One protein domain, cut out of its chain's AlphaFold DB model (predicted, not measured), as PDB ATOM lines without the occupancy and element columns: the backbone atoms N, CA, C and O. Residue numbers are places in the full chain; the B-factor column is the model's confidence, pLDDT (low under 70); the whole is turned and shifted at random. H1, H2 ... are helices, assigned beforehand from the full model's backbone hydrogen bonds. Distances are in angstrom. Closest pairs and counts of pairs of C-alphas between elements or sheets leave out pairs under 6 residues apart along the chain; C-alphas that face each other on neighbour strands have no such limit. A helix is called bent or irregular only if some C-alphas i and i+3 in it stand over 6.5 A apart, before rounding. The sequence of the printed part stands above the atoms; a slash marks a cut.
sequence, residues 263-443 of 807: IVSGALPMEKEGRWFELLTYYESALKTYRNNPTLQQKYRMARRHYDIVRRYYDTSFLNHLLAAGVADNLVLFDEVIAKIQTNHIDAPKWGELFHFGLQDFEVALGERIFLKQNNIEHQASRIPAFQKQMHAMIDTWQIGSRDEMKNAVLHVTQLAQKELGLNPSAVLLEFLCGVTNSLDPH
ATOM      1  N   ILE A 263     -17.015 -28.539  70.975       94.62
ATOM      2  CA  ILE A 263     -16.158 -27.443  71.459       94.62
ATOM      3  C   ILE A 263     -16.736 -26.860  72.758       94.62
ATOM      4  O   ILE A 263     -16.040 -26.794  73.770       94.62
ATOM      5  N   VAL A 264     -18.023 -26.504  72.781       94.62
ATOM      6  CA  VAL A 264     -18.683 -25.967  73.987       94.62
ATOM      7  C   VAL A 264     -18.674 -26.985  75.135       94.62
ATOM      8  O   VAL A 264     -18.487 -26.599  76.286       94.62
ATOM      9  N   SER A 265     -18.787 -28.283  74.843       94.25
ATOM     10  CA  SER A 265     -18.664 -29.349  75.850       94.25
ATOM     11  C   SER A 265     -17.228 -29.515  76.368       94.25
ATOM     12  O   SER A 265     -17.021 -29.678  77.570       94.25
ATOM     13  N   GLY A 266     -16.226 -29.438  75.484       93.75
ATOM     14  CA  GLY A 266     -14.801 -29.531  75.829       93.75
ATOM     15  C   GLY A 266     -14.273 -28.348  76.647       93.75
ATOM     16  O   GLY A 266     -13.284 -28.488  77.365       93.75
ATOM     17  N   ALA A 267     -14.962 -27.207  76.592       94.00
ATOM     18  CA  ALA A 267     -14.693 -26.023  77.400       94.00
ATOM     19  C   ALA A 267     -15.135 -26.141  78.875       94.00
ATOM     20  O   ALA A 267     -14.549 -25.485  79.740       94.00
ATOM     21  N   LEU A 268     -16.136 -26.979  79.186       93.38
ATOM     22  CA  LEU A 268     -16.765 -27.047  80.517       93.38
ATOM     23  C   LEU A 268     -15.793 -27.288  81.694       93.38
ATOM     24  O   LEU A 268     -16.017 -26.693  82.749       93.38
ATOM     25  N   PRO A 269     -14.717 -28.099  81.582       93.94
ATOM     26  CA  PRO A 269     -13.735 -28.232  82.658       93.94
ATOM     27  C   PRO A 269     -12.996 -26.919  82.942       93.94
ATOM     28  O   PRO A 269     -12.836 -26.554  84.101       93.94
ATOM     29  N   MET A 270     -12.608 -26.171  81.903       93.06
ATOM     30  CA  MET A 270     -11.884 -24.900  82.051       93.06
ATOM     31  C   MET A 270     -12.779 -23.823  82.678       93.06
ATOM     32  O   MET A 270     -12.341 -23.104  83.573       93.06
ATOM     33  N   GLU A 271     -14.043 -23.765  82.248       92.44
ATOM     34  CA  GLU A 271     -15.088 -22.884  82.792       92.44
ATOM     35  C   GLU A 271     -15.385 -23.206  84.270       92.44
ATOM     36  O   GLU A 271     -15.497 -22.307  85.096       92.44
ATOM     37  N   LYS A 272     -15.419 -24.493  84.643       91.00
ATOM     38  CA  LYS A 272     -15.617 -24.943  86.033       91.00
ATOM     39  C   LYS A 272     -14.392 -24.730  86.936       91.00
ATOM     40  O   LYS A 272     -14.547 -24.568  88.145       91.00
ATOM     41  N   GLU A 273     -13.188 -24.770  86.372       90.19
ATOM     42  CA  GLU A 273     -11.916 -24.606  87.087       90.19
ATOM     43  C   GLU A 273     -11.442 -23.142  87.160       90.19
ATOM     44  O   GLU A 273     -10.436 -22.868  87.811       90.19
ATOM     45  N   GLY A 274     -12.145 -22.197  86.522       88.88
ATOM     46  CA  GLY A 274     -11.758 -20.779  86.480       88.88
ATOM     47  C   GLY A 274     -10.534 -20.496  85.600       88.88
ATOM     48  O   GLY A 274      -9.829 -19.506  85.793       88.88
ATOM     49  N   ARG A 275     -10.235 -21.375  84.635       89.06
ATOM     50  CA  ARG A 275      -9.048 -21.308  83.759       89.06
ATOM     51  C   ARG A 275      -9.304 -20.389  82.563       89.06
ATOM     52  O   ARG A 275      -9.201 -20.791  81.404       89.06
ATOM     53  N   TRP A 276      -9.669 -19.142  82.861       91.50
ATOM     54  CA  TRP A 276     -10.237 -18.192  81.900       91.50
ATOM     55  C   TRP A 276      -9.317 -17.866  80.716       91.50
ATOM     56  O   TRP A 276      -9.803 -17.770  79.593       91.50
ATOM     57  N   PHE A 277      -7.999 -17.786  80.928       85.75
ATOM     58  CA  PHE A 277      -7.034 -17.583  79.840       85.75
ATOM     59  C   PHE A 277      -6.987 -18.769  78.860       85.75
ATOM     60  O   PHE A 277      -7.116 -18.577  77.653       85.75
ATOM     61  N   GLU A 278      -6.873 -20.007  79.360       87.69
ATOM     62  CA  GLU A 278      -6.894 -21.201  78.497       87.69
ATOM     63  C   GLU A 278      -8.227 -21.323  77.745       87.69
ATOM     64  O   GLU A 278      -8.243 -21.682  76.567       87.69
ATOM     65  N   LEU A 279      -9.337 -20.960  78.400       92.44
ATOM     66  CA  LEU A 279     -10.666 -20.933  77.795       92.44
ATOM     67  C   LEU A 279     -10.789 -19.879  76.679       92.44
ATOM     68  O   LEU A 279     -11.416 -20.150  75.653       92.44
ATOM     69  N   LEU A 280     -10.164 -18.707  76.838       91.00
ATOM     70  CA  LEU A 280     -10.070 -17.693  75.785       91.00
ATOM     71  C   LEU A 280      -9.285 -18.213  74.583       91.00
ATOM     72  O   LEU A 280      -9.838 -18.249  73.485       91.00
ATOM     73  N   THR A 281      -8.057 -18.706  74.779       87.88
ATOM     74  CA  THR A 281      -7.236 -19.268  73.688       87.88
ATOM     75  C   THR A 281      -7.952 -20.417  72.966       87.88
ATOM     76  O   THR A 281      -7.865 -20.548  71.741       87.88
ATOM     77  N   TYR A 282      -8.701 -21.241  73.705       91.56
ATOM     78  CA  TYR A 282      -9.504 -22.329  73.154       91.56
ATOM     79  C   TYR A 282     -10.650 -21.817  72.262       91.56
ATOM     80  O   TYR A 282     -10.789 -22.268  71.119       91.56
ATOM     81  N   TYR A 283     -11.427 -20.827  72.718       94.38
ATOM     82  CA  TYR A 283     -12.483 -20.226  71.898       94.38
ATOM     83  C   TYR A 283     -11.946 -19.385  70.732       94.38
ATOM     84  O   TYR A 283     -12.536 -19.423  69.657       94.38
ATOM     85  N   GLU A 284     -10.820 -18.688  70.878       89.56
ATOM     86  CA  GLU A 284     -10.141 -18.001  69.769       89.56
ATOM     87  C   GLU A 284      -9.713 -18.989  68.680       89.56
ATOM     88  O   GLU A 284      -9.920 -18.741  67.491       89.56
ATOM     89  N   SER A 285      -9.160 -20.142  69.072       88.69
ATOM     90  CA  SER A 285      -8.797 -21.212  68.140       88.69
ATOM     91  C   SER A 285     -10.016 -21.743  67.378       88.69
ATOM     92  O   SER A 285      -9.941 -21.906  66.159       88.69
ATOM     93  N   ALA A 286     -11.159 -21.915  68.050       91.19
ATOM     94  CA  ALA A 286     -12.420 -22.279  67.403       91.19
ATOM     95  C   ALA A 286     -12.952 -21.173  66.470       91.19
ATOM     96  O   ALA A 286     -13.368 -21.452  65.342       91.19
ATOM     97  N   LEU A 287     -12.908 -19.910  66.905       90.75
ATOM     98  CA  LEU A 287     -13.386 -18.753  66.144       90.75
ATOM     99  C   LEU A 287     -12.537 -18.462  64.898       90.75
ATOM    100  O   LEU A 287     -13.075 -17.924  63.937       90.75
ATOM    101  N   LYS A 288     -11.262 -18.877  64.827       85.94
ATOM    102  CA  LYS A 288     -10.469 -18.796  63.579       85.94
ATOM    103  C   LYS A 288     -11.152 -19.527  62.411       85.94
ATOM    104  O   LYS A 288     -11.109 -19.020  61.286       85.94
ATOM    105  N   THR A 289     -11.821 -20.649  62.694       87.25
ATOM    106  CA  THR A 289     -12.646 -21.419  61.743       87.25
ATOM    107  C   THR A 289     -14.098 -20.935  61.729       87.25
ATOM    108  O   THR A 289     -14.637 -20.629  60.669       87.25
ATOM    109  N   TYR A 290     -14.730 -20.813  62.898       89.69
ATOM    110  CA  TYR A 290     -16.163 -20.538  63.054       89.69
ATOM    111  C   TYR A 290     -16.467 -19.060  63.360       89.69
ATOM    112  O   TYR A 290     -17.293 -18.754  64.219       89.69
ATOM    113  N   ARG A 291     -15.801 -18.139  62.644       84.12
ATOM    114  CA  ARG A 291     -15.749 -16.681  62.917       84.12
ATOM    115  C   ARG A 291     -17.090 -16.038  63.277       84.12
ATOM    116  O   ARG A 291     -17.149 -15.220  64.190       84.12
ATOM    117  N   ASN A 292     -18.153 -16.428  62.575       85.31
ATOM    118  CA  ASN A 292     -19.480 -15.815  62.671       85.31
ATOM    119  C   ASN A 292     -20.482 -16.628  63.517       85.31
ATOM    120  O   ASN A 292     -21.673 -16.324  63.495       85.31
ATOM    121  N   ASN A 293     -20.053 -17.674  64.235       91.00
ATOM    122  CA  ASN A 293     -20.972 -18.472  65.047       91.00
ATOM    123  C   ASN A 293     -21.381 -17.715  66.334       91.00
ATOM    124  O   ASN A 293     -20.513 -17.417  67.162       91.00
ATOM    125  N   PRO A 294     -22.682 -17.439  66.557       91.38
ATOM    126  CA  PRO A 294     -23.127 -16.607  67.675       91.38
ATOM    127  C   PRO A 294     -22.888 -17.265  69.041       91.38
ATOM    128  O   PRO A 294     -22.537 -16.567  69.993       91.38
ATOM    129  N   THR A 295     -23.007 -18.593  69.142       92.62
ATOM    130  CA  THR A 295     -22.791 -19.350  70.385       92.62
ATOM    131  C   THR A 295     -21.341 -19.245  70.854       92.62
ATOM    132  O   THR A 295     -21.088 -18.898  72.008       92.62
ATOM    133  N   LEU A 296     -20.376 -19.464  69.952       93.75
ATOM    134  CA  LEU A 296     -18.950 -19.308  70.248       93.75
ATOM    135  C   LEU A 296     -18.588 -17.846  70.544       93.75
ATOM    136  O   LEU A 296     -17.859 -17.589  71.497       93.75
ATOM    137  N   GLN A 297     -19.151 -16.874  69.816       91.69
ATOM    138  CA  GLN A 297     -18.964 -15.449  70.121       91.69
ATOM    139  C   GLN A 297     -19.558 -15.037  71.481       91.69
ATOM    140  O   GLN A 297     -19.032 -14.138  72.140       91.69
ATOM    141  N   GLN A 298     -20.661 -15.644  71.921       92.25
ATOM    142  CA  GLN A 298     -21.242 -15.406  73.246       92.25
ATOM    143  C   GLN A 298     -20.390 -16.045  74.349       92.25
ATOM    144  O   GLN A 298     -20.070 -15.376  75.330       92.25
ATOM    145  N   LYS A 299     -19.971 -17.304  74.175       94.62
ATOM    146  CA  LYS A 299     -19.115 -18.016  75.135       94.62
ATOM    147  C   LYS A 299     -17.721 -17.390  75.265       94.62
ATOM    148  O   LYS A 299     -17.260 -17.215  76.389       94.62
ATOM    149  N   TYR A 300     -17.106 -16.958  74.160       93.56
ATOM    150  CA  TYR A 300     -15.870 -16.164  74.172       93.56
ATOM    151  C   TYR A 300     -16.049 -14.856  74.955       93.56
ATOM    152  O   TYR A 300     -15.273 -14.582  75.865       93.56
ATOM    153  N   ARG A 301     -17.106 -14.076  74.673       91.31
ATOM    154  CA  ARG A 301     -17.388 -12.832  75.413       91.31
ATOM    155  C   ARG A 301     -17.609 -13.072  76.907       91.31
ATOM    156  O   ARG A 301     -17.145 -12.268  77.703       91.31
ATOM    157  N   MET A 302     -18.262 -14.169  77.297       93.25
ATOM    158  CA  MET A 302     -18.425 -14.511  78.714       93.25
ATOM    159  C   MET A 302     -17.076 -14.839  79.372       93.25
ATOM    160  O   MET A 302     -16.716 -14.211  80.364       93.25
ATOM    161  N   ALA A 303     -16.284 -15.738  78.776       94.38
ATOM    162  CA  ALA A 303     -14.935 -16.062  79.252       94.38
ATOM    163  C   ALA A 303     -14.025 -14.819  79.336       94.38
ATOM    164  O   ALA A 303     -13.194 -14.718  80.238       94.38
ATOM    165  N   ARG A 304     -14.223 -13.847  78.434       92.81
ATOM    166  CA  ARG A 304     -13.499 -12.572  78.414       92.81
ATOM    167  C   ARG A 304     -13.827 -11.696  79.620       92.81
ATOM    168  O   ARG A 304     -12.892 -11.243  80.271       92.81
ATOM    169  N   ARG A 305     -15.112 -11.528  79.967       94.19
ATOM    170  CA  ARG A 305     -15.529 -10.803  81.187       94.19
ATOM    171  C   ARG A 305     -14.873 -11.413  82.426       94.19
ATOM    172  O   ARG A 305     -14.214 -10.700  83.174       94.19
ATOM    173  N   HIS A 306     -14.980 -12.735  82.589       95.19
ATOM    174  CA  HIS A 306     -14.349 -13.453  83.700       95.19
ATOM    175  C   HIS A 306     -12.826 -13.220  83.763       95.19
ATOM    176  O   HIS A 306     -12.307 -12.882  84.825       95.19
ATOM    177  N   TYR A 307     -12.105 -13.335  82.640       92.50
ATOM    178  CA  TYR A 307     -10.662 -13.061  82.579       92.50
ATOM    179  C   TYR A 307     -10.314 -11.617  82.967       92.50
ATOM    180  O   TYR A 307      -9.466 -11.408  83.837       92.50
ATOM    181  N   ASP A 308     -10.978 -10.629  82.360       91.62
ATOM    182  CA  ASP A 308     -10.693  -9.211  82.595       91.62
ATOM    183  C   ASP A 308     -11.018  -8.805  84.044       91.62
ATOM    184  O   ASP A 308     -10.249  -8.064  84.654       91.62
ATOM    185  N   ILE A 309     -12.102  -9.332  84.629       94.19
ATOM    186  CA  ILE A 309     -12.456  -9.142  86.045       94.19
ATOM    187  C   ILE A 309     -11.406  -9.796  86.950       94.19
ATOM    188  O   ILE A 309     -10.854  -9.131  87.827       94.19
ATOM    189  N   VAL A 310     -11.070 -11.071  86.733       92.06
ATOM    190  CA  VAL A 310     -10.085 -11.779  87.568       92.06
ATOM    191  C   VAL A 310      -8.722 -11.088  87.521       92.06
ATOM    192  O   VAL A 310      -8.129 -10.875  88.579       92.06
ATOM    193  N   ARG A 311      -8.247 -10.657  86.342       88.75
ATOM    194  CA  ARG A 311      -7.010  -9.865  86.213       88.75
ATOM    195  C   ARG A 311      -7.098  -8.553  87.001       88.75
ATOM    196  O   ARG A 311      -6.169  -8.235  87.739       88.75
ATOM    197  N   ARG A 312      -8.221  -7.830  86.925       91.00
ATOM    198  CA  ARG A 312      -8.432  -6.552  87.630       91.00
ATOM    199  C   ARG A 312      -8.284  -6.665  89.152       91.00
ATOM    200  O   ARG A 312      -7.687  -5.786  89.759       91.00
ATOM    201  N   TYR A 313      -8.745  -7.760  89.763       92.25
ATOM    202  CA  TYR A 313      -8.588  -8.000  91.211       92.25
ATOM    203  C   TYR A 313      -7.240  -8.628  91.620       92.25
ATOM    204  O   TYR A 313      -7.009  -8.841  92.816       92.25
ATOM    205  N   TYR A 314      -6.342  -8.876  90.657       86.19
ATOM    206  CA  TYR A 314      -4.910  -9.098  90.891       86.19
ATOM    207  C   TYR A 314      -4.059  -7.828  90.685       86.19
ATOM    208  O   TYR A 314      -2.957  -7.764  91.230       86.19
ATOM    209  N   ASP A 315      -4.543  -6.814  89.955       85.00
ATOM    210  CA  ASP A 315      -3.823  -5.549  89.753       85.00
ATOM    211  C   ASP A 315      -3.762  -4.733  91.058       85.00
ATOM    212  O   ASP A 315      -4.754  -4.181  91.545       85.00
ATOM    213  N   THR A 316      -2.561  -4.623  91.624       83.56
ATOM    214  CA  THR A 316      -2.308  -3.875  92.862       83.56
ATOM    215  C   THR A 316      -2.617  -2.385  92.730       83.56
ATOM    216  O   THR A 316      -3.023  -1.766  93.712       83.56
ATOM    217  N   SER A 317      -2.501  -1.799  91.535       84.25
ATOM    218  CA  SER A 317      -2.854  -0.399  91.291       84.25
ATOM    219  C   SER A 317      -4.367  -0.177  91.235       84.25
ATOM    220  O   SER A 317      -4.837   0.871  91.671       84.25
ATOM    221  N   PHE A 318      -5.144  -1.171  90.789       90.81
ATOM    222  CA  PHE A 318      -6.603  -1.139  90.905       90.81
ATOM    223  C   PHE A 318      -7.037  -1.219  92.373       90.81
ATOM    224  O   PHE A 318      -7.797  -0.370  92.840       90.81
ATOM    225  N   LEU A 319      -6.512  -2.195  93.120       90.19
ATOM    226  CA  LEU A 319      -6.857  -2.379  94.531       90.19
ATOM    227  C   LEU A 319      -6.482  -1.148  95.376       90.19
ATOM    228  O   LEU A 319      -7.327  -0.617  96.098       90.19
ATOM    229  N   ASN A 320      -5.246  -0.658  95.244       84.31
ATOM    230  CA  ASN A 320      -4.695   0.376  96.125       84.31
ATOM    231  C   ASN A 320      -5.118   1.809  95.758       84.31
ATOM    232  O   ASN A 320      -5.142   2.658  96.645       84.31
ATOM    233  N   HIS A 321      -5.425   2.103  94.487       82.38
ATOM    234  CA  HIS A 321      -5.730   3.477  94.043       82.38
ATOM    235  C   HIS A 321      -7.184   3.702  93.611       82.38
ATOM    236  O   HIS A 321      -7.605   4.854  93.541       82.38
ATOM    237  N   LEU A 322      -7.950   2.642  93.320       86.62
ATOM    238  CA  LEU A 322      -9.336   2.753  92.845       86.62
ATOM    239  C   LEU A 322     -10.317   2.093  93.817       86.62
ATOM    240  O   LEU A 322     -11.216   2.761  94.325       86.62
ATOM    241  N   LEU A 323     -10.131   0.813  94.156       88.75
ATOM    242  CA  LEU A 323     -11.044   0.104  95.063       88.75
ATOM    243  C   LEU A 323     -10.985   0.644  96.503       88.75
ATOM    244  O   LEU A 323     -12.015   0.713  97.177       88.75
ATOM    245  N   ALA A 324      -9.792   1.054  96.949       85.81
ATOM    246  CA  ALA A 324      -9.560   1.724  98.228       85.81
ATOM    247  C   ALA A 324      -9.943   3.222  98.237       85.81
ATOM    248  O   ALA A 324      -9.943   3.837  99.305       85.81
ATOM    249  N   ALA A 325     -10.268   3.820  97.083       85.75
ATOM    250  CA  ALA A 325     -10.716   5.211  97.013       85.75
ATOM    251  C   ALA A 325     -12.176   5.364  97.476       85.75
ATOM    252  O   ALA A 325     -12.984   4.426  97.427       85.75
ATOM    253  N   GLY A 326     -12.524   6.571  97.927       86.06
ATOM    254  CA  GLY A 326     -13.847   6.868  98.454       86.06
ATOM    255  C   GLY A 326     -14.939   6.738  97.395       86.06
ATOM    256  O   GLY A 326     -14.729   6.987  96.208       86.06
ATOM    257  N   VAL A 327     -16.153   6.405  97.836       90.38
ATOM    258  CA  VAL A 327     -17.326   6.285  96.949       90.38
ATOM    259  C   VAL A 327     -17.575   7.587  96.178       90.38
ATOM    260  O   VAL A 327     -17.915   7.554  95.000       90.38
ATOM    261  N   ALA A 328     -17.352   8.740  96.817       91.50
ATOM    262  CA  ALA A 328     -17.443  10.047  96.171       91.50
ATOM    263  C   ALA A 328     -16.400  10.223  95.050       91.50
ATOM    264  O   ALA A 328     -16.742  10.704  93.972       91.50
ATOM    265  N   ASP A 329     -15.160   9.781  95.271       91.12
ATOM    266  CA  ASP A 329     -14.065   9.909  94.305       91.12
ATOM    267  C   ASP A 329     -14.313   9.019  93.078       91.12
ATOM    268  O   ASP A 329     -14.169   9.464  91.937       91.12
ATOM    269  N   ASN A 330     -14.780   7.789  93.314       93.50
ATOM    270  CA  ASN A 330     -15.176   6.856  92.262       93.50
ATOM    271  C   ASN A 330     -16.448   7.300  91.518       93.50
ATOM    272  O   ASN A 330     -16.562   7.044  90.322       93.50
ATOM    273  N   LEU A 331     -17.370   8.034  92.155       93.62
ATOM    274  CA  LEU A 331     -18.497   8.673  91.461       93.62
ATOM    275  C   LEU A 331     -18.056   9.828  90.550       93.62
ATOM    276  O   LEU A 331     -18.631   9.993  89.475       93.62
ATOM    277  N   VAL A 332     -17.039  10.605  90.941       94.06
ATOM    278  CA  VAL A 332     -16.440  11.631  90.066       94.06
ATOM    279  C   VAL A 332     -15.702  10.976  88.896       94.06
ATOM    280  O   VAL A 332     -15.867  11.413  87.760       94.06
ATOM    281  N   LEU A 333     -14.953   9.895  89.138       94.31
ATOM    282  CA  LEU A 333     -14.287   9.116  88.086       94.31
ATOM    283  C   LEU A 333     -15.290   8.490  87.100       94.31
ATOM    284  O   LEU A 333     -15.086   8.557  85.888       94.31
ATOM    285  N   PHE A 334     -16.390   7.924  87.604       95.44
ATOM    286  CA  PHE A 334     -17.468   7.371  86.784       95.44
ATOM    287  C   PHE A 334     -18.104   8.449  85.897       95.44
ATOM    288  O   PHE A 334     -18.245   8.245  84.693       95.44
ATOM    289  N   ASP A 335     -18.423   9.618  86.470       94.81
ATOM    290  CA  ASP A 335     -18.983  10.761  85.739       94.81
ATOM    291  C   ASP A 335     -18.013  11.311  84.680       94.81
ATOM    292  O   ASP A 335     -18.427  11.593  83.554       94.81
ATOM    293  N   GLU A 336     -16.717  11.399  85.007       95.19
ATOM    294  CA  GLU A 336     -15.654  11.776  84.069       95.19
ATOM    295  C   GLU A 336     -15.606  10.810  82.871       95.19
ATOM    296  O   GLU A 336     -15.556  11.261  81.724       95.19
ATOM    297  N   VAL A 337     -15.656   9.496  83.108       96.19
ATOM    298  CA  VAL A 337     -15.587   8.483  82.042       96.19
ATOM    299  C   VAL A 337     -16.822   8.517  81.142       96.19
ATOM    300  O   VAL A 337     -16.667   8.616  79.923       96.19
ATOM    301  N   ILE A 338     -18.041   8.514  81.696       95.88
ATOM    302  CA  ILE A 338     -19.260   8.559  80.868       95.88
ATOM    303  C   ILE A 338     -19.400   9.896  80.121       95.88
ATOM    304  O   ILE A 338     -19.859   9.909  78.978       95.88
ATOM    305  N   ALA A 339     -18.927  11.010  80.693       95.44
ATOM    306  CA  ALA A 339     -18.855  12.288  79.986       95.44
ATOM    307  C   ALA A 339     -17.860  12.251  78.812       95.44
ATOM    308  O   ALA A 339     -18.188  12.745  77.729       95.44
ATOM    309  N   LYS A 340     -16.673  11.640  78.975       95.81
ATOM    310  CA  LYS A 340     -15.712  11.474  77.868       95.81
ATOM    311  C   LYS A 340     -16.255  10.563  76.766       95.81
ATOM    312  O   LYS A 340     -16.113  10.922  75.600       95.81
ATOM    313  N   ILE A 341     -16.929   9.463  77.117       96.31
ATOM    314  CA  ILE A 341     -17.616   8.589  76.150       96.31
ATOM    315  C   ILE A 341     -18.626   9.405  75.330       96.31
ATOM    316  O   ILE A 341     -18.542   9.412  74.106       96.31
ATOM    317  N   GLN A 342     -19.513  10.171  75.979       95.25
ATOM    318  CA  GLN A 342     -20.524  10.981  75.284       95.25
ATOM    319  C   GLN A 342     -19.947  12.041  74.337       95.25
ATOM    320  O   GLN A 342     -20.607  12.411  73.369       95.25
ATOM    321  N   THR A 343     -18.756  12.562  74.630       94.50
ATOM    322  CA  THR A 343     -18.186  13.717  73.918       94.50
ATOM    323  C   THR A 343     -17.083  13.370  72.920       94.50
ATOM    324  O   THR A 343     -16.758  14.221  72.098       94.50
ATOM    325  N   ASN A 344     -16.507  12.162  72.974       94.69
ATOM    326  CA  ASN A 344     -15.354  11.782  72.144       94.69
ATOM    327  C   ASN A 344     -15.483  10.397  71.484       94.69
ATOM    328  O   ASN A 344     -14.690  10.106  70.595       94.69
ATOM    329  N   HIS A 345     -16.411   9.524  71.902       95.69
ATOM    330  CA  HIS A 345     -16.547   8.210  71.264       95.69
ATOM    331  C   HIS A 345     -17.121   8.342  69.847       95.69
ATOM    332  O   HIS A 345     -18.031   9.137  69.615       95.69
ATOM    333  N   ILE A 346     -16.609   7.537  68.916       93.25
ATOM    334  CA  ILE A 346     -16.974   7.587  67.491       93.25
ATOM    335  C   ILE A 346     -18.464   7.327  67.210       93.25
ATOM    336  O   ILE A 346     -19.032   7.899  66.281       93.25
ATOM    337  N   ASP A 347     -19.094   6.464  68.009       92.06
ATOM    338  CA  ASP A 347     -20.509   6.106  67.902       92.06
ATOM    339  C   ASP A 347     -21.266   6.625  69.140       92.06
ATOM    340  O   ASP A 347     -20.812   6.457  70.275       92.06
ATOM    341  N   ALA A 348     -22.428   7.255  68.939       91.88
ATOM    342  CA  ALA A 348     -23.187   7.884  70.023       91.88
ATOM    343  C   ALA A 348     -23.627   6.860  71.100       91.88
ATOM    344  O   ALA A 348     -24.164   5.802  70.755       91.88
ATOM    345  N   PRO A 349     -23.446   7.148  72.407       93.94
ATOM    346  CA  PRO A 349     -23.684   6.172  73.466       93.94
ATOM    347  C   PRO A 349     -25.167   5.839  73.638       93.94
ATOM    348  O   PRO A 349     -26.001   6.697  73.929       93.94
ATOM    349  N   LYS A 350     -25.479   4.548  73.548       96.19
ATOM    350  CA  LYS A 350     -26.801   4.001  73.855       96.19
ATOM    351  C   LYS A 350     -26.892   3.650  75.342       96.19
ATOM    352  O   LYS A 350     -26.600   2.524  75.741       96.19
ATOM    353  N   TRP A 351     -27.284   4.613  76.168       96.31
ATOM    354  CA  TRP A 351     -27.215   4.503  77.631       96.31
ATOM    355  C   TRP A 351     -27.877   3.248  78.222       96.31
ATOM    356  O   TRP A 351     -27.279   2.609  79.083       96.31
ATOM    357  N   GLY A 352     -29.040   2.834  77.709       95.81
ATOM    358  CA  GLY A 352     -29.685   1.579  78.105       95.81
ATOM    359  C   GLY A 352     -28.877   0.315  77.781       95.81
ATOM    360  O   GLY A 352     -28.775  -0.560  78.636       95.81
ATOM    361  N   GLU A 353     -28.258   0.207  76.599       94.94
ATOM    362  CA  GLU A 353     -27.403  -0.949  76.262       94.94
ATOM    363  C   GLU A 353     -26.141  -0.962  77.145       94.94
ATOM    364  O   GLU A 353     -25.804  -1.994  77.726       94.94
ATOM    365  N   LEU A 354     -25.508   0.201  77.343       96.19
ATOM    366  CA  LEU A 354     -24.333   0.353  78.210       96.19
ATOM    367  C   LEU A 354     -24.630  -0.007  79.678       96.19
ATOM    368  O   LEU A 354     -23.808  -0.665  80.315       96.19
ATOM    369  N   PHE A 355     -25.809   0.352  80.204       97.00
ATOM    370  CA  PHE A 355     -26.240  -0.068  81.542       97.00
ATOM    371  C   PHE A 355     -26.286  -1.594  81.673       97.00
ATOM    372  O   PHE A 355     -25.708  -2.146  82.606       97.00
ATOM    373  N   HIS A 356     -26.921  -2.285  80.719       94.62
ATOM    374  CA  HIS A 356     -27.026  -3.746  80.742       94.62
ATOM    375  C   HIS A 356     -25.657  -4.428  80.602       94.62
ATOM    376  O   HIS A 356     -25.428  -5.472  81.212       94.62
ATOM    377  N   PHE A 357     -24.717  -3.847  79.852       93.88
ATOM    378  CA  PHE A 357     -23.365  -4.394  79.759       93.88
ATOM    379  C   PHE A 357     -22.535  -4.198  81.036       93.88
ATOM    380  O   PHE A 357     -21.805  -5.124  81.398       93.88
ATOM    381  N   GLY A 358     -22.674  -3.063  81.729       96.06
ATOM    382  CA  GLY A 358     -22.081  -2.839  83.054       96.06
ATOM    383  C   GLY A 358     -22.688  -3.739  84.138       96.06
ATOM    384  O   GLY A 358     -21.955  -4.324  84.932       96.06
ATOM    385  N   LEU A 359     -24.011  -3.933  84.102       96.06
ATOM    386  CA  LEU A 359     -24.738  -4.859  84.974       96.06
ATOM    387  C   LEU A 359     -24.221  -6.295  84.812       96.06
ATOM    388  O   LEU A 359     -23.934  -6.956  85.803       96.06
ATOM    389  N   GLN A 360     -24.036  -6.754  83.571       94.50
ATOM    390  CA  GLN A 360     -23.513  -8.093  83.279       94.50
ATOM    391  C   GLN A 360     -22.069  -8.306  83.767       94.50
ATOM    392  O   GLN A 360     -21.760  -9.405  84.217       94.50
ATOM    393  N   ASP A 361     -21.191  -7.296  83.714       95.38
ATOM    394  CA  ASP A 361     -19.846  -7.404  84.313       95.38
ATOM    395  C   ASP A 361     -19.939  -7.528  85.839       95.38
ATOM    396  O   ASP A 361     -19.327  -8.417  86.424       95.38
ATOM    397  N   PHE A 362     -20.777  -6.706  86.477       97.81
ATOM    398  CA  PHE A 362     -21.016  -6.775  87.918       97.81
ATOM    399  C   PHE A 362     -21.610  -8.128  88.365       97.81
ATOM    400  O   PHE A 362     -21.209  -8.668  89.397       97.81
ATOM    401  N   GLU A 363     -22.511  -8.727  87.584       96.75
ATOM    402  CA  GLU A 363     -23.035 -10.071  87.863       96.75
ATOM    403  C   GLU A 363     -21.994 -11.181  87.690       96.75
ATOM    404  O   GLU A 363     -21.943 -12.099  88.511       96.75
ATOM    405  N   VAL A 364     -21.135 -11.093  86.670       96.94
ATOM    406  CA  VAL A 364     -19.998 -12.014  86.512       96.94
ATOM    407  C   VAL A 364     -19.034 -11.874  87.694       96.94
ATOM    408  O   VAL A 364     -18.593 -12.881  88.248       96.94
ATOM    409  N   ALA A 365     -18.775 -10.647  88.150       97.62
ATOM    410  CA  ALA A 365     -17.933 -10.378  89.309       97.62
ATOM    411  C   ALA A 365     -18.509 -10.975  90.607       97.62
ATOM    412  O   ALA A 365     -17.768 -11.559  91.394       97.62
ATOM    413  N   LEU A 366     -19.832 -10.949  90.806       97.38
ATOM    414  CA  LEU A 366     -20.488 -11.636  91.930       97.38
ATOM    415  C   LEU A 366     -20.333 -13.171  91.898       97.38
ATOM    416  O   LEU A 366     -20.470 -13.815  92.939       97.38
ATOM    417  N   GLY A 367     -20.021 -13.762  90.741       94.94
ATOM    418  CA  GLY A 367     -19.635 -15.171  90.616       94.94
ATOM    419  C   GLY A 367     -18.163 -15.459  90.945       94.94
ATOM    420  O   GLY A 367     -17.809 -16.614  91.198       94.94
ATOM    421  N   GLU A 368     -17.296 -14.444  90.963       96.12
ATOM    422  CA  GLU A 368     -15.847 -14.619  91.065       96.12
ATOM    423  C   GLU A 368     -15.327 -14.651  92.504       96.12
ATOM    424  O   GLU A 368     -15.434 -13.690  93.268       96.12
ATOM    425  N   ARG A 369     -14.643 -15.744  92.868       93.31
ATOM    426  CA  ARG A 369     -14.109 -15.935  94.231       93.31
ATOM    427  C   ARG A 369     -13.150 -14.822  94.646       93.31
ATOM    428  O   ARG A 369     -13.145 -14.425  95.808       93.31
ATOM    429  N   ILE A 370     -12.351 -14.307  93.709       92.94
ATOM    430  CA  ILE A 370     -11.419 -13.214  93.999       92.94
ATOM    431  C   ILE A 370     -12.153 -11.897  94.279       92.94
ATOM    432  O   ILE A 370     -11.804 -11.216  95.239       92.94
ATOM    433  N   PHE A 371     -13.212 -11.578  93.529       96.31
ATOM    434  CA  PHE A 371     -14.054 -10.409  93.788       96.31
ATOM    435  C   PHE A 371     -14.715 -10.509  95.166       96.31
ATOM    436  O   PHE A 371     -14.638  -9.565  95.956       96.31
ATOM    437  N   LEU A 372     -15.308 -11.667  95.484       96.25
ATOM    438  CA  LEU A 372     -15.952 -11.907  96.778       96.25
ATOM    439  C   LEU A 372     -14.964 -11.763  97.942       96.25
ATOM    440  O   LEU A 372     -15.308 -11.161  98.960       96.25
ATOM    441  N   LYS A 373     -13.736 -12.270  97.778       94.56
ATOM    442  CA  LYS A 373     -12.665 -12.191  98.777       94.56
ATOM    443  C   LYS A 373     -12.159 -10.768  98.989       94.56
ATOM    444  O   LYS A 373     -12.164 -10.294 100.120       94.56
ATOM    445  N   GLN A 374     -11.754 -10.071  97.924       94.25
ATOM    446  CA  GLN A 374     -11.201  -8.711  98.029       94.25
ATOM    447  C   GLN A 374     -12.236  -7.714  98.583       94.25
ATOM    448  O   GLN A 374     -11.876  -6.757  99.262       94.25
ATOM    449  N   ASN A 375     -13.529  -7.971  98.357       94.19
ATOM    450  CA  ASN A 375     -14.631  -7.187  98.913       94.19
ATOM    451  C   ASN A 375     -15.186  -7.718 100.252       94.19
ATOM    452  O   ASN A 375     -16.157  -7.165 100.761       94.19
ATOM    453  N   ASN A 376     -14.582  -8.756 100.843       94.62
ATOM    454  CA  ASN A 376     -14.972  -9.387 102.115       94.62
ATOM    455  C   ASN A 376     -16.396  -9.998 102.167       94.62
ATOM    456  O   ASN A 376     -16.893 -10.313 103.250       94.62
ATOM    457  N   ILE A 377     -17.047 -10.235 101.022       95.69
ATOM    458  CA  ILE A 377     -18.422 -10.767 100.931       95.69
ATOM    459  C   ILE A 377     -18.512 -12.277 100.628       95.69
ATOM    460  O   ILE A 377     -19.608 -12.774 100.379       95.69
ATOM    461  N   GLU A 378     -17.420 -13.050 100.717       95.44
ATOM    462  CA  GLU A 378     -17.462 -14.530 100.596       95.44
ATOM    463  C   GLU A 378     -18.516 -15.164 101.526       95.44
ATOM    464  O   GLU A 378     -19.248 -16.071 101.134       95.44
ATOM    465  N   HIS A 379     -18.661 -14.622 102.738       94.31
ATOM    466  CA  HIS A 379     -19.643 -15.065 103.731       94.31
ATOM    467  C   HIS A 379     -21.113 -14.765 103.358       94.31
ATOM    468  O   HIS A 379     -22.025 -15.286 103.997       94.31
ATOM    469  N   GLN A 380     -21.356 -13.950 102.326       94.44
ATOM    470  CA  GLN A 380     -22.682 -13.588 101.805       94.44
ATOM    471  C   GLN A 380     -23.052 -14.361 100.527       94.44
ATOM    472  O   GLN A 380     -24.139 -14.154  99.990       94.44
ATOM    473  N   ALA A 381     -22.192 -15.264 100.033       93.38
ATOM    474  CA  ALA A 381     -22.365 -15.936  98.738       93.38
ATOM    475  C   ALA A 381     -23.723 -16.653  98.570       93.38
ATOM    476  O   ALA A 381     -24.288 -16.672  97.479       93.38
ATOM    477  N   SER A 382     -24.304 -17.176  99.655       95.75
ATOM    478  CA  SER A 382     -25.633 -17.810  99.657       95.75
ATOM    479  C   SER A 382     -26.800 -16.845  99.400       95.75
ATOM    480  O   SER A 382     -27.883 -17.289  99.020       95.75
ATOM    481  N   ARG A 383     -26.605 -15.532  99.586       96.19
ATOM    482  CA  ARG A 383     -27.619 -14.485  99.364       96.19
ATOM    483  C   ARG A 383     -27.533 -13.846  97.978       96.19
ATOM    484  O   ARG A 383     -28.502 -13.212  97.562       96.19
ATOM    485  N   ILE A 384     -26.438 -14.052  97.243       97.00
ATOM    486  CA  ILE A 384     -26.220 -13.478  95.906       97.00
ATOM    487  C   ILE A 384     -27.363 -13.817  94.925       97.00
ATOM    488  O   ILE A 384     -27.903 -12.877  94.344       97.00
ATOM    489  N   PRO A 385     -27.861 -15.068  94.806       97.62
ATOM    490  CA  PRO A 385     -28.967 -15.371  93.886       97.62
ATOM    491  C   PRO A 385     -30.288 -14.669  94.245       97.62
ATOM    492  O   PRO A 385     -31.086 -14.342  93.366       97.62
ATOM    493  N   ALA A 386     -30.531 -14.413  95.536       96.75
ATOM    494  CA  ALA A 386     -31.703 -13.664  95.989       96.75
ATOM    495  C   ALA A 386     -31.559 -12.164  95.679       96.75
ATOM    496  O   ALA A 386     -32.502 -11.552  95.172       96.75
ATOM    497  N   PHE A 387     -30.367 -11.603  95.906       97.06
ATOM    498  CA  PHE A 387     -30.014 -10.241  95.507       97.06
ATOM    499  C   PHE A 387     -30.155 -10.040  93.988       97.06
ATOM    500  O   PHE A 387     -30.841  -9.112  93.572       97.06
ATOM    501  N   GLN A 388     -29.607 -10.934  93.157       97.00
ATOM    502  CA  GLN A 388     -29.715 -10.849  91.693       97.00
ATOM    503  C   GLN A 388     -31.171 -10.886  91.217       97.00
ATOM    504  O   GLN A 388     -31.552 -10.125  90.328       97.00
ATOM    505  N   LYS A 389     -32.019 -11.720  91.834       96.06
ATOM    506  CA  LYS A 389     -33.457 -11.763  91.527       96.06
ATOM    507  C   LYS A 389     -34.174 -10.457  91.894       96.06
ATOM    508  O   LYS A 389     -35.032 -10.002  91.142       96.06
ATOM    509  N   GLN A 390     -33.835  -9.859  93.035       94.69
ATOM    510  CA  GLN A 390     -34.381  -8.570  93.476       94.69
ATOM    511  C   GLN A 390     -33.891  -7.408  92.597       94.69
ATOM    512  O   GLN A 390     -34.665  -6.507  92.281       94.69
ATOM    513  N   MET A 391     -32.625  -7.451  92.181       95.50
ATOM    514  CA  MET A 391     -31.989  -6.476  91.297       95.50
ATOM    515  C   MET A 391     -32.631  -6.479  89.905       95.50
ATOM    516  O   MET A 391     -33.022  -5.418  89.429       95.50
ATOM    517  N   HIS A 392     -32.826  -7.651  89.290       95.44
ATOM    518  CA  HIS A 392     -33.540  -7.770  88.014       95.44
ATOM    519  C   HIS A 392     -34.976  -7.243  88.100       95.44
ATOM    520  O   HIS A 392     -35.324  -6.319  87.375       95.44
ATOM    521  N   ALA A 393     -35.766  -7.708  89.076       93.19
ATOM    522  CA  ALA A 393     -37.157  -7.271  89.242       93.19
ATOM    523  C   ALA A 393     -37.323  -5.756  89.509       93.19
ATOM    524  O   ALA A 393     -38.408  -5.209  89.325       93.19
ATOM    525  N   MET A 394     -36.261  -5.075  89.955       91.12
ATOM    526  CA  MET A 394     -36.194  -3.615  90.049       91.12
ATOM    527  C   MET A 394     -35.884  -2.972  88.683       91.12
ATOM    528  O   MET A 394     -36.532  -1.995  88.305       91.12
ATOM    529  N   ILE A 395     -34.912  -3.525  87.953       93.00
ATOM    530  CA  ILE A 395     -34.369  -3.014  86.684       93.00
ATOM    531  C   ILE A 395     -35.307  -3.237  85.489       93.00
ATOM    532  O   ILE A 395     -35.349  -2.381  84.611       93.00
ATOM    533  N   ASP A 396     -36.093  -4.319  85.463       87.12
ATOM    534  CA  ASP A 396     -36.966  -4.719  84.337       87.12
ATOM    535  C   ASP A 396     -37.970  -3.628  83.890       87.12
ATOM    536  O   ASP A 396     -38.565  -3.710  82.816       87.12
ATOM    537  N   THR A 397     -38.180  -2.601  84.719       87.31
ATOM    538  CA  THR A 397     -39.087  -1.469  84.464       87.31
ATOM    539  C   THR A 397     -38.386  -0.190  83.986       87.31
ATOM    540  O   THR A 397     -39.060   0.787  83.650       87.31
ATOM    541  N   TRP A 398     -37.051  -0.150  83.976       92.75
ATOM    542  CA  TRP A 398     -36.279   1.075  83.765       92.75
ATOM    543  C   TRP A 398     -36.079   1.398  82.282       92.75
ATOM    544  O   TRP A 398     -35.592   0.585  81.499       92.75
ATOM    545  N   GLN A 399     -36.381   2.642  81.910       93.31
ATOM    546  CA  GLN A 399     -36.016   3.215  80.618       93.31
ATOM    547  C   GLN A 399     -34.865   4.198  80.838       93.31
ATOM    548  O   GLN A 399     -35.006   5.163  81.582       93.31
ATOM    549  N   ILE A 400     -33.712   3.920  80.227       95.56
ATOM    550  CA  ILE A 400     -32.477   4.697  80.394       95.56
ATOM    551  C   ILE A 400     -32.134   5.325  79.039       95.56
ATOM    552  O   ILE A 400     -31.504   4.694  78.185       95.56
ATOM    553  N   GLY A 401     -32.597   6.559  78.826       95.06
ATOM    554  CA  GLY A 401     -32.387   7.322  77.593       95.06
ATOM    555  C   GLY A 401     -31.179   8.261  77.642       95.06
ATOM    556  O   GLY A 401     -30.704   8.699  76.597       95.06
ATOM    557  N   SER A 402     -30.663   8.561  78.836       96.38
ATOM    558  CA  SER A 402     -29.644   9.586  79.073       96.38
ATOM    559  C   SER A 402     -28.516   9.145  80.015       96.38
ATOM    560  O   SER A 402     -28.646   8.208  80.805       96.38
ATOM    561  N   ARG A 403     -27.403   9.889  79.962       96.06
ATOM    562  CA  ARG A 403     -26.237   9.755  80.851       96.06
ATOM    563  C   ARG A 403     -26.613   9.860  82.334       96.06
ATOM    564  O   ARG A 403     -26.070   9.137  83.166       96.06
ATOM    565  N   ASP A 404     -27.536  10.759  82.660       95.94
ATOM    566  CA  ASP A 404     -27.873  11.079  84.047       95.94
ATOM    567  C   ASP A 404     -28.849  10.038  84.628       95.94
ATOM    568  O   ASP A 404     -28.695   9.624  85.776       95.94
ATOM    569  N   GLU A 405     -29.772   9.507  83.816       96.31
ATOM    570  CA  GLU A 405     -30.558   8.309  84.162       96.31
ATOM    571  C   GLU A 405     -29.656   7.084  84.350       96.31
ATOM    572  O   GLU A 405     -29.818   6.361  85.329       96.31
ATOM    573  N   MET A 406     -28.664   6.884  83.472       95.94
ATOM    574  CA  MET A 406     -27.660   5.819  83.590       95.94
ATOM    575  C   MET A 406     -26.900   5.916  84.922       95.94
ATOM    576  O   MET A 406     -26.826   4.947  85.677       95.94
ATOM    577  N   LYS A 407     -26.403   7.108  85.268       96.25
ATOM    578  CA  LYS A 407     -25.727   7.376  86.545       96.25
ATOM    579  C   LYS A 407     -26.624   7.080  87.754       96.25
ATOM    580  O   LYS A 407     -26.174   6.443  88.706       96.25
ATOM    581  N   ASN A 408     -27.893   7.483  87.703       95.88
ATOM    582  CA  ASN A 408     -28.869   7.222  88.764       95.88
ATOM    583  C   ASN A 408     -29.228   5.727  88.878       95.88
ATOM    584  O   ASN A 408     -29.345   5.206  89.986       95.88
ATOM    585  N   ALA A 409     -29.342   5.015  87.756       96.62
ATOM    586  CA  ALA A 409     -29.576   3.573  87.716       96.62
ATOM    587  C   ALA A 409     -28.426   2.791  88.378       96.62
ATOM    588  O   ALA A 409     -28.665   1.949  89.247       96.62
ATOM    589  N   VAL A 410     -27.170   3.122  88.049       97.19
ATOM    590  CA  VAL A 410     -25.987   2.516  88.688       97.19
ATOM    591  C   VAL A 410     -25.921   2.858  90.181       97.19
ATOM    592  O   VAL A 410     -25.623   1.980  90.993       97.19
ATOM    593  N   LEU A 411     -26.267   4.087  90.578       96.38
ATOM    594  CA  LEU A 411     -26.367   4.483  91.990       96.38
ATOM    595  C   LEU A 411     -27.397   3.648  92.769       96.38
ATOM    596  O   LEU A 411     -27.094   3.209  93.877       96.38
ATOM    597  N   HIS A 412     -28.574   3.373  92.203       96.38
ATOM    598  CA  HIS A 412     -29.581   2.519  92.845       96.38
ATOM    599  C   HIS A 412     -29.111   1.061  92.996       96.38
ATOM    600  O   HIS A 412     -29.275   0.480  94.070       96.38
ATOM    601  N   VAL A 413     -28.470   0.475  91.975       97.56
ATOM    602  CA  VAL A 413     -27.869  -0.874  92.080       97.56
ATOM    603  C   VAL A 413     -26.770  -0.903  93.145       97.56
ATOM    604  O   VAL A 413     -26.725  -1.813  93.970       97.56
ATOM    605  N   THR A 414     -25.937   0.137  93.187       97.38
ATOM    606  CA  THR A 414     -24.869   0.315  94.180       97.38
ATOM    607  C   THR A 414     -25.421   0.384  95.609       97.38
ATOM    608  O   THR A 414     -24.930  -0.310  96.500       97.38
ATOM    609  N   GLN A 415     -26.490   1.155  95.834       96.44
ATOM    610  CA  GLN A 415     -27.183   1.234  97.125       96.44
ATOM    611  C   GLN A 415     -27.820  -0.106  97.523       96.44
ATOM    612  O   GLN A 415     -27.719  -0.509  98.683       96.44
ATOM    613  N   LEU A 416     -28.443  -0.818  96.576       96.81
ATOM    614  CA  LEU A 416     -29.049  -2.125  96.830       96.81
ATOM    615  C   LEU A 416     -27.992  -3.173  97.206       96.81
ATOM    616  O   LEU A 416     -28.188  -3.917  98.164       96.81
ATOM    617  N   ALA A 417     -26.856  -3.207  96.505       97.62
ATOM    618  CA  ALA A 417     -25.764  -4.138  96.785       97.62
ATOM    619  C   ALA A 417     -25.101  -3.865  98.146       97.62
ATOM    620  O   ALA A 417     -24.852  -4.800  98.911       97.62
ATOM    621  N   GLN A 418     -24.891  -2.591  98.496       96.44
ATOM    622  CA  GLN A 418     -24.420  -2.195  99.824       96.44
ATOM    623  C   GLN A 418     -25.421  -2.584 100.924       96.44
ATOM    624  O   GLN A 418     -25.003  -3.079 101.971       96.44
ATOM    625  N   LYS A 419     -26.728  -2.386 100.700       96.69
ATOM    626  CA  LYS A 419     -27.792  -2.714 101.663       96.69
ATOM    627  C   LYS A 419     -27.946  -4.218 101.878       96.69
ATOM    628  O   LYS A 419     -28.043  -4.660 103.018       96.69
ATOM    629  N   GLU A 420     -28.016  -4.993 100.799       96.69
ATOM    630  CA  GLU A 420     -28.302  -6.422 100.890       96.69
ATOM    631  C   GLU A 420     -27.042  -7.236 101.182       96.69
ATOM    632  O   GLU A 420     -27.064  -8.051 102.098       96.69
ATOM    633  N   LEU A 421     -25.936  -7.016 100.467       96.81
ATOM    634  CA  LEU A 421     -24.723  -7.839 100.577       96.81
ATOM    635  C   LEU A 421     -23.625  -7.219 101.455       96.81
ATOM    636  O   LEU A 421     -22.604  -7.861 101.678       96.81
ATOM    637  N   GLY A 422     -23.786  -5.981 101.937       95.50
ATOM    638  CA  GLY A 422     -22.717  -5.264 102.647       95.50
ATOM    639  C   GLY A 422     -21.560  -4.811 101.741       95.50
ATOM    640  O   GLY A 422     -20.543  -4.344 102.246       95.50
ATOM    641  N   LEU A 423     -21.708  -4.951 100.419       95.88
ATOM    642  CA  LEU A 423     -20.648  -4.755  99.429       95.88
ATOM    643  C   LEU A 423     -20.157  -3.297  99.354       95.88
ATOM    644  O   LEU A 423     -20.964  -2.369  99.321       95.88
ATOM    645  N   ASN A 424     -18.834  -3.124  99.241       93.31
ATOM    646  CA  ASN A 424     -18.167  -1.846  98.975       93.31
ATOM    647  C   ASN A 424     -18.791  -1.131  97.750       93.31
ATOM    648  O   ASN A 424     -18.700  -1.657  96.636       93.31
ATOM    649  N   PRO A 425     -19.363   0.079  97.903       95.50
ATOM    650  CA  PRO A 425     -19.982   0.804  96.796       95.50
ATOM    651  C   PRO A 425     -18.996   1.151  95.671       95.50
ATOM    652  O   PRO A 425     -19.380   1.150  94.502       95.50
ATOM    653  N   SER A 426     -17.718   1.389  96.002       94.88
ATOM    654  CA  SER A 426     -16.657   1.628  95.013       94.88
ATOM    655  C   SER A 426     -16.482   0.436  94.066       94.88
ATOM    656  O   SER A 426     -16.240   0.643  92.881       94.88
ATOM    657  N   ALA A 427     -16.669  -0.801  94.544       95.88
ATOM    658  CA  ALA A 427     -16.572  -1.996  93.707       95.88
ATOM    659  C   ALA A 427     -17.652  -2.006  92.619       95.88
ATOM    660  O   ALA A 427     -17.333  -2.144  91.444       95.88
ATOM    661  N   VAL A 428     -18.917  -1.780  92.995       97.00
ATOM    662  CA  VAL A 428     -20.048  -1.768  92.048       97.00
ATOM    663  C   VAL A 428     -19.836  -0.708  90.966       97.00
ATOM    664  O   VAL A 428     -19.987  -0.996  89.781       97.00
ATOM    665  N   LEU A 429     -19.417   0.499  91.358       96.38
ATOM    666  CA  LEU A 429     -19.123   1.587  90.424       96.38
ATOM    667  C   LEU A 429     -18.008   1.223  89.437       96.38
ATOM    668  O   LEU A 429     -18.137   1.511  88.248       96.38
ATOM    669  N   LEU A 430     -16.936   0.577  89.908       95.94
ATOM    670  CA  LEU A 430     -15.796   0.183  89.079       95.94
ATOM    671  C   LEU A 430     -16.118  -0.996  88.145       95.94
ATOM    672  O   LEU A 430     -15.670  -0.977  86.998       95.94
ATOM    673  N   GLU A 431     -16.935  -1.966  88.572       96.62
ATOM    674  CA  GLU A 431     -17.437  -3.036  87.693       96.62
ATOM    675  C   GLU A 431     -18.304  -2.469  86.564       96.62
ATOM    676  O   GLU A 431     -18.049  -2.745  85.390       96.62
ATOM    677  N   PHE A 432     -19.271  -1.604  86.896       97.12
ATOM    678  CA  PHE A 432     -20.096  -0.933  85.889       97.12
ATOM    679  C   PHE A 432     -19.257  -0.068  84.943       97.12
ATOM    680  O   PHE A 432     -19.503  -0.087  83.739       97.12
ATOM    681  N   LEU A 433     -18.256   0.663  85.448       96.06
ATOM    682  CA  LEU A 433     -17.349   1.473  84.629       96.06
ATOM    683  C   LEU A 433     -16.613   0.595  83.606       96.06
ATOM    684  O   LEU A 433     -16.647   0.882  82.407       96.06
ATOM    685  N   CYS A 434     -16.000  -0.498  84.065       94.81
ATOM    686  CA  CYS A 434     -15.254  -1.408  83.200       94.81
ATOM    687  C   CYS A 434     -16.165  -2.056  82.149       94.81
ATOM    688  O   CYS A 434     -15.874  -1.940  80.957       94.81
ATOM    689  N   GLY A 435     -17.297  -2.635  82.561       94.19
ATOM    690  CA  GLY A 435     -18.254  -3.278  81.658       94.19
ATOM    691  C   GLY A 435     -18.872  -2.323  80.633       94.19
ATOM    692  O   GLY A 435     -19.055  -2.703  79.478       94.19
ATOM    693  N   VAL A 436     -19.112  -1.058  81.006       95.25
ATOM    694  CA  VAL A 436     -19.486   0.005  80.059       95.25
ATOM    695  C   VAL A 436     -18.374   0.213  79.032       95.25
ATOM    696  O   VAL A 436     -18.641   0.110  77.835       95.25
ATOM    697  N   THR A 437     -17.127   0.455  79.459       95.69
ATOM    698  CA  THR A 437     -16.024   0.734  78.517       95.69
ATOM    699  C   THR A 437     -15.726  -0.436  77.580       95.69
ATOM    700  O   THR A 437     -15.632  -0.231  76.373       95.69
ATOM    701  N   ASN A 438     -15.673  -1.661  78.106       91.94
ATOM    702  CA  ASN A 438     -15.354  -2.875  77.353       91.94
ATOM    703  C   ASN A 438     -16.465  -3.289  76.367       91.94
ATOM    704  O   ASN A 438     -16.256  -4.169  75.533       91.94
ATOM    705  N   SER A 439     -17.655  -2.682  76.465       92.19
ATOM    706  CA  SER A 439     -18.795  -2.972  75.588       92.19
ATOM    707  C   SER A 439     -18.908  -2.078  74.352       92.19
ATOM    708  O   SER A 439     -19.660  -2.418  73.439       92.19
ATOM    709  N   LEU A 440     -18.174  -0.959  74.308       93.81
ATOM    710  CA  LEU A 440     -18.247   0.018  73.217       93.81
ATOM    711  C   LEU A 440     -17.625  -0.523  71.924       93.81
ATOM    712  O   LEU A 440     -18.298  -0.601  70.898       93.81
ATOM    713  N   ASP A 441     -16.355  -0.931  71.977       91.88
ATOM    714  CA  ASP A 441     -15.647  -1.584  70.874       91.88
ATOM    715  C   ASP A 441     -14.417  -2.370  71.393       91.88
ATOM    716  O   ASP A 441     -13.945  -2.073  72.491       91.88
ATOM    717  N   PRO A 442     -13.840  -3.323  70.627       87.94
ATOM    718  CA  PRO A 442     -12.703  -4.155  71.061       87.94
ATOM    719  C   PRO A 442     -11.386  -3.417  71.376       87.94
ATOM    720  O   PRO A 442     -10.386  -4.053  71.721       87.94
ATOM    721  N   HIS A 443     -11.331  -2.099  71.201       90.94
ATOM    722  CA  HIS A 443     -10.168  -1.261  71.469       90.94
ATOM    723  C   HIS A 443     -10.432  -0.178  72.522       90.94
ATOM    724  O   HIS A 443      -9.458   0.289  73.124       90.94
TER     725      HIS A 443
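What this domain is: This is residues 263 to 443 of the 807 residues of the protein "PDZ domain-containing protein" of Planctomycetaceae bacterium (UniProt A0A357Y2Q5). A helical body is built round the crossed pair H6 and H10, and a smaller head of three helices side by side, H1, H2 and H3, is joined to it where residues 305 to 309 of H3 pack on H6. In the body H5 and H9 pack on H10, H8 packs on H9, the short H4 packs on residues 426 to 430 of H10, and the short H7 makes corners with H6 and H8. The printed part has 181 residues, with ten named helices, H1 to H10 in order, and no named strand: all helix. H1, H2, H3, H5, H6, H8, H9 and H10 form an up and down bundle, each running against the one before it. The whole is compact, with a radius of gyration of the C-alphas of 16.6 A and spans of 45 by 42 by 35 A.

Where its parts are: H1, residues 263 to 273, begins with C-alpha 263 at (-16.158, -27.443, 71.459) and is irregular: C-alphas 266 and 269 are 7.0 A apart. H2 is residues 276 to 289, 20.6 A long, and H3 residues 294 to 312, 26.7 A. H4 is residues 316 to 323, and H5 residues 327 to 344, 25.5 A. H6 is residues 351 to 367, 24.8 A, and H7 residues 369 to 374. H8, residues 378 to 395, 24.7 A, is irregular, with C-alphas 379 and 382 7.7 A apart, and has a kink of 51 degrees near residue 385. H9 is residues 403 to 421, 26.5 A. H10, residues 425 to 440, 23.7 A, ends with C-alpha 440 at (-18.247, 0.018, 73.217).

How they stand to each other: H1 and H2 form a hairpin, closest at the C-alphas of Met 270 and Leu 279, 5.9 A. H2 and H3 form another, closest at Trp 276 and Tyr 307, C-alphas 5.2 A apart. H3 touches H6 at a steep tilt of 66 degrees, the closest C-alphas being those of Arg 305 and Asp 361, 6.3 A. H6 and H10 touch at a steep tilt of 58 degrees, with the C-alphas of Gly 358 and Phe 432 closest at 4.0 A. H5 touches H10 at a shallow tilt of 14 degrees, the same way, closest at the C-alphas of Val 327 and Ser 426, 5.1 A. Every O i to N i+4 pair is within hydrogen-bond range in H3, H5, H6, H7 and H9, against 4 of 7 in H1, 9 of 10 in H2, 3 of 4 in H4, 9 of 14 in H8 and 11 of 12 in H10.

The domain as a whole: The C-alphas of Thr 289 and Ala 328 are farthest apart, 46.9 A. The printed part has no cut, and no link is long. Residues 288 to 294 stand free. The mean pLDDT of the printed part is 93.4, and no printed residue is under 70.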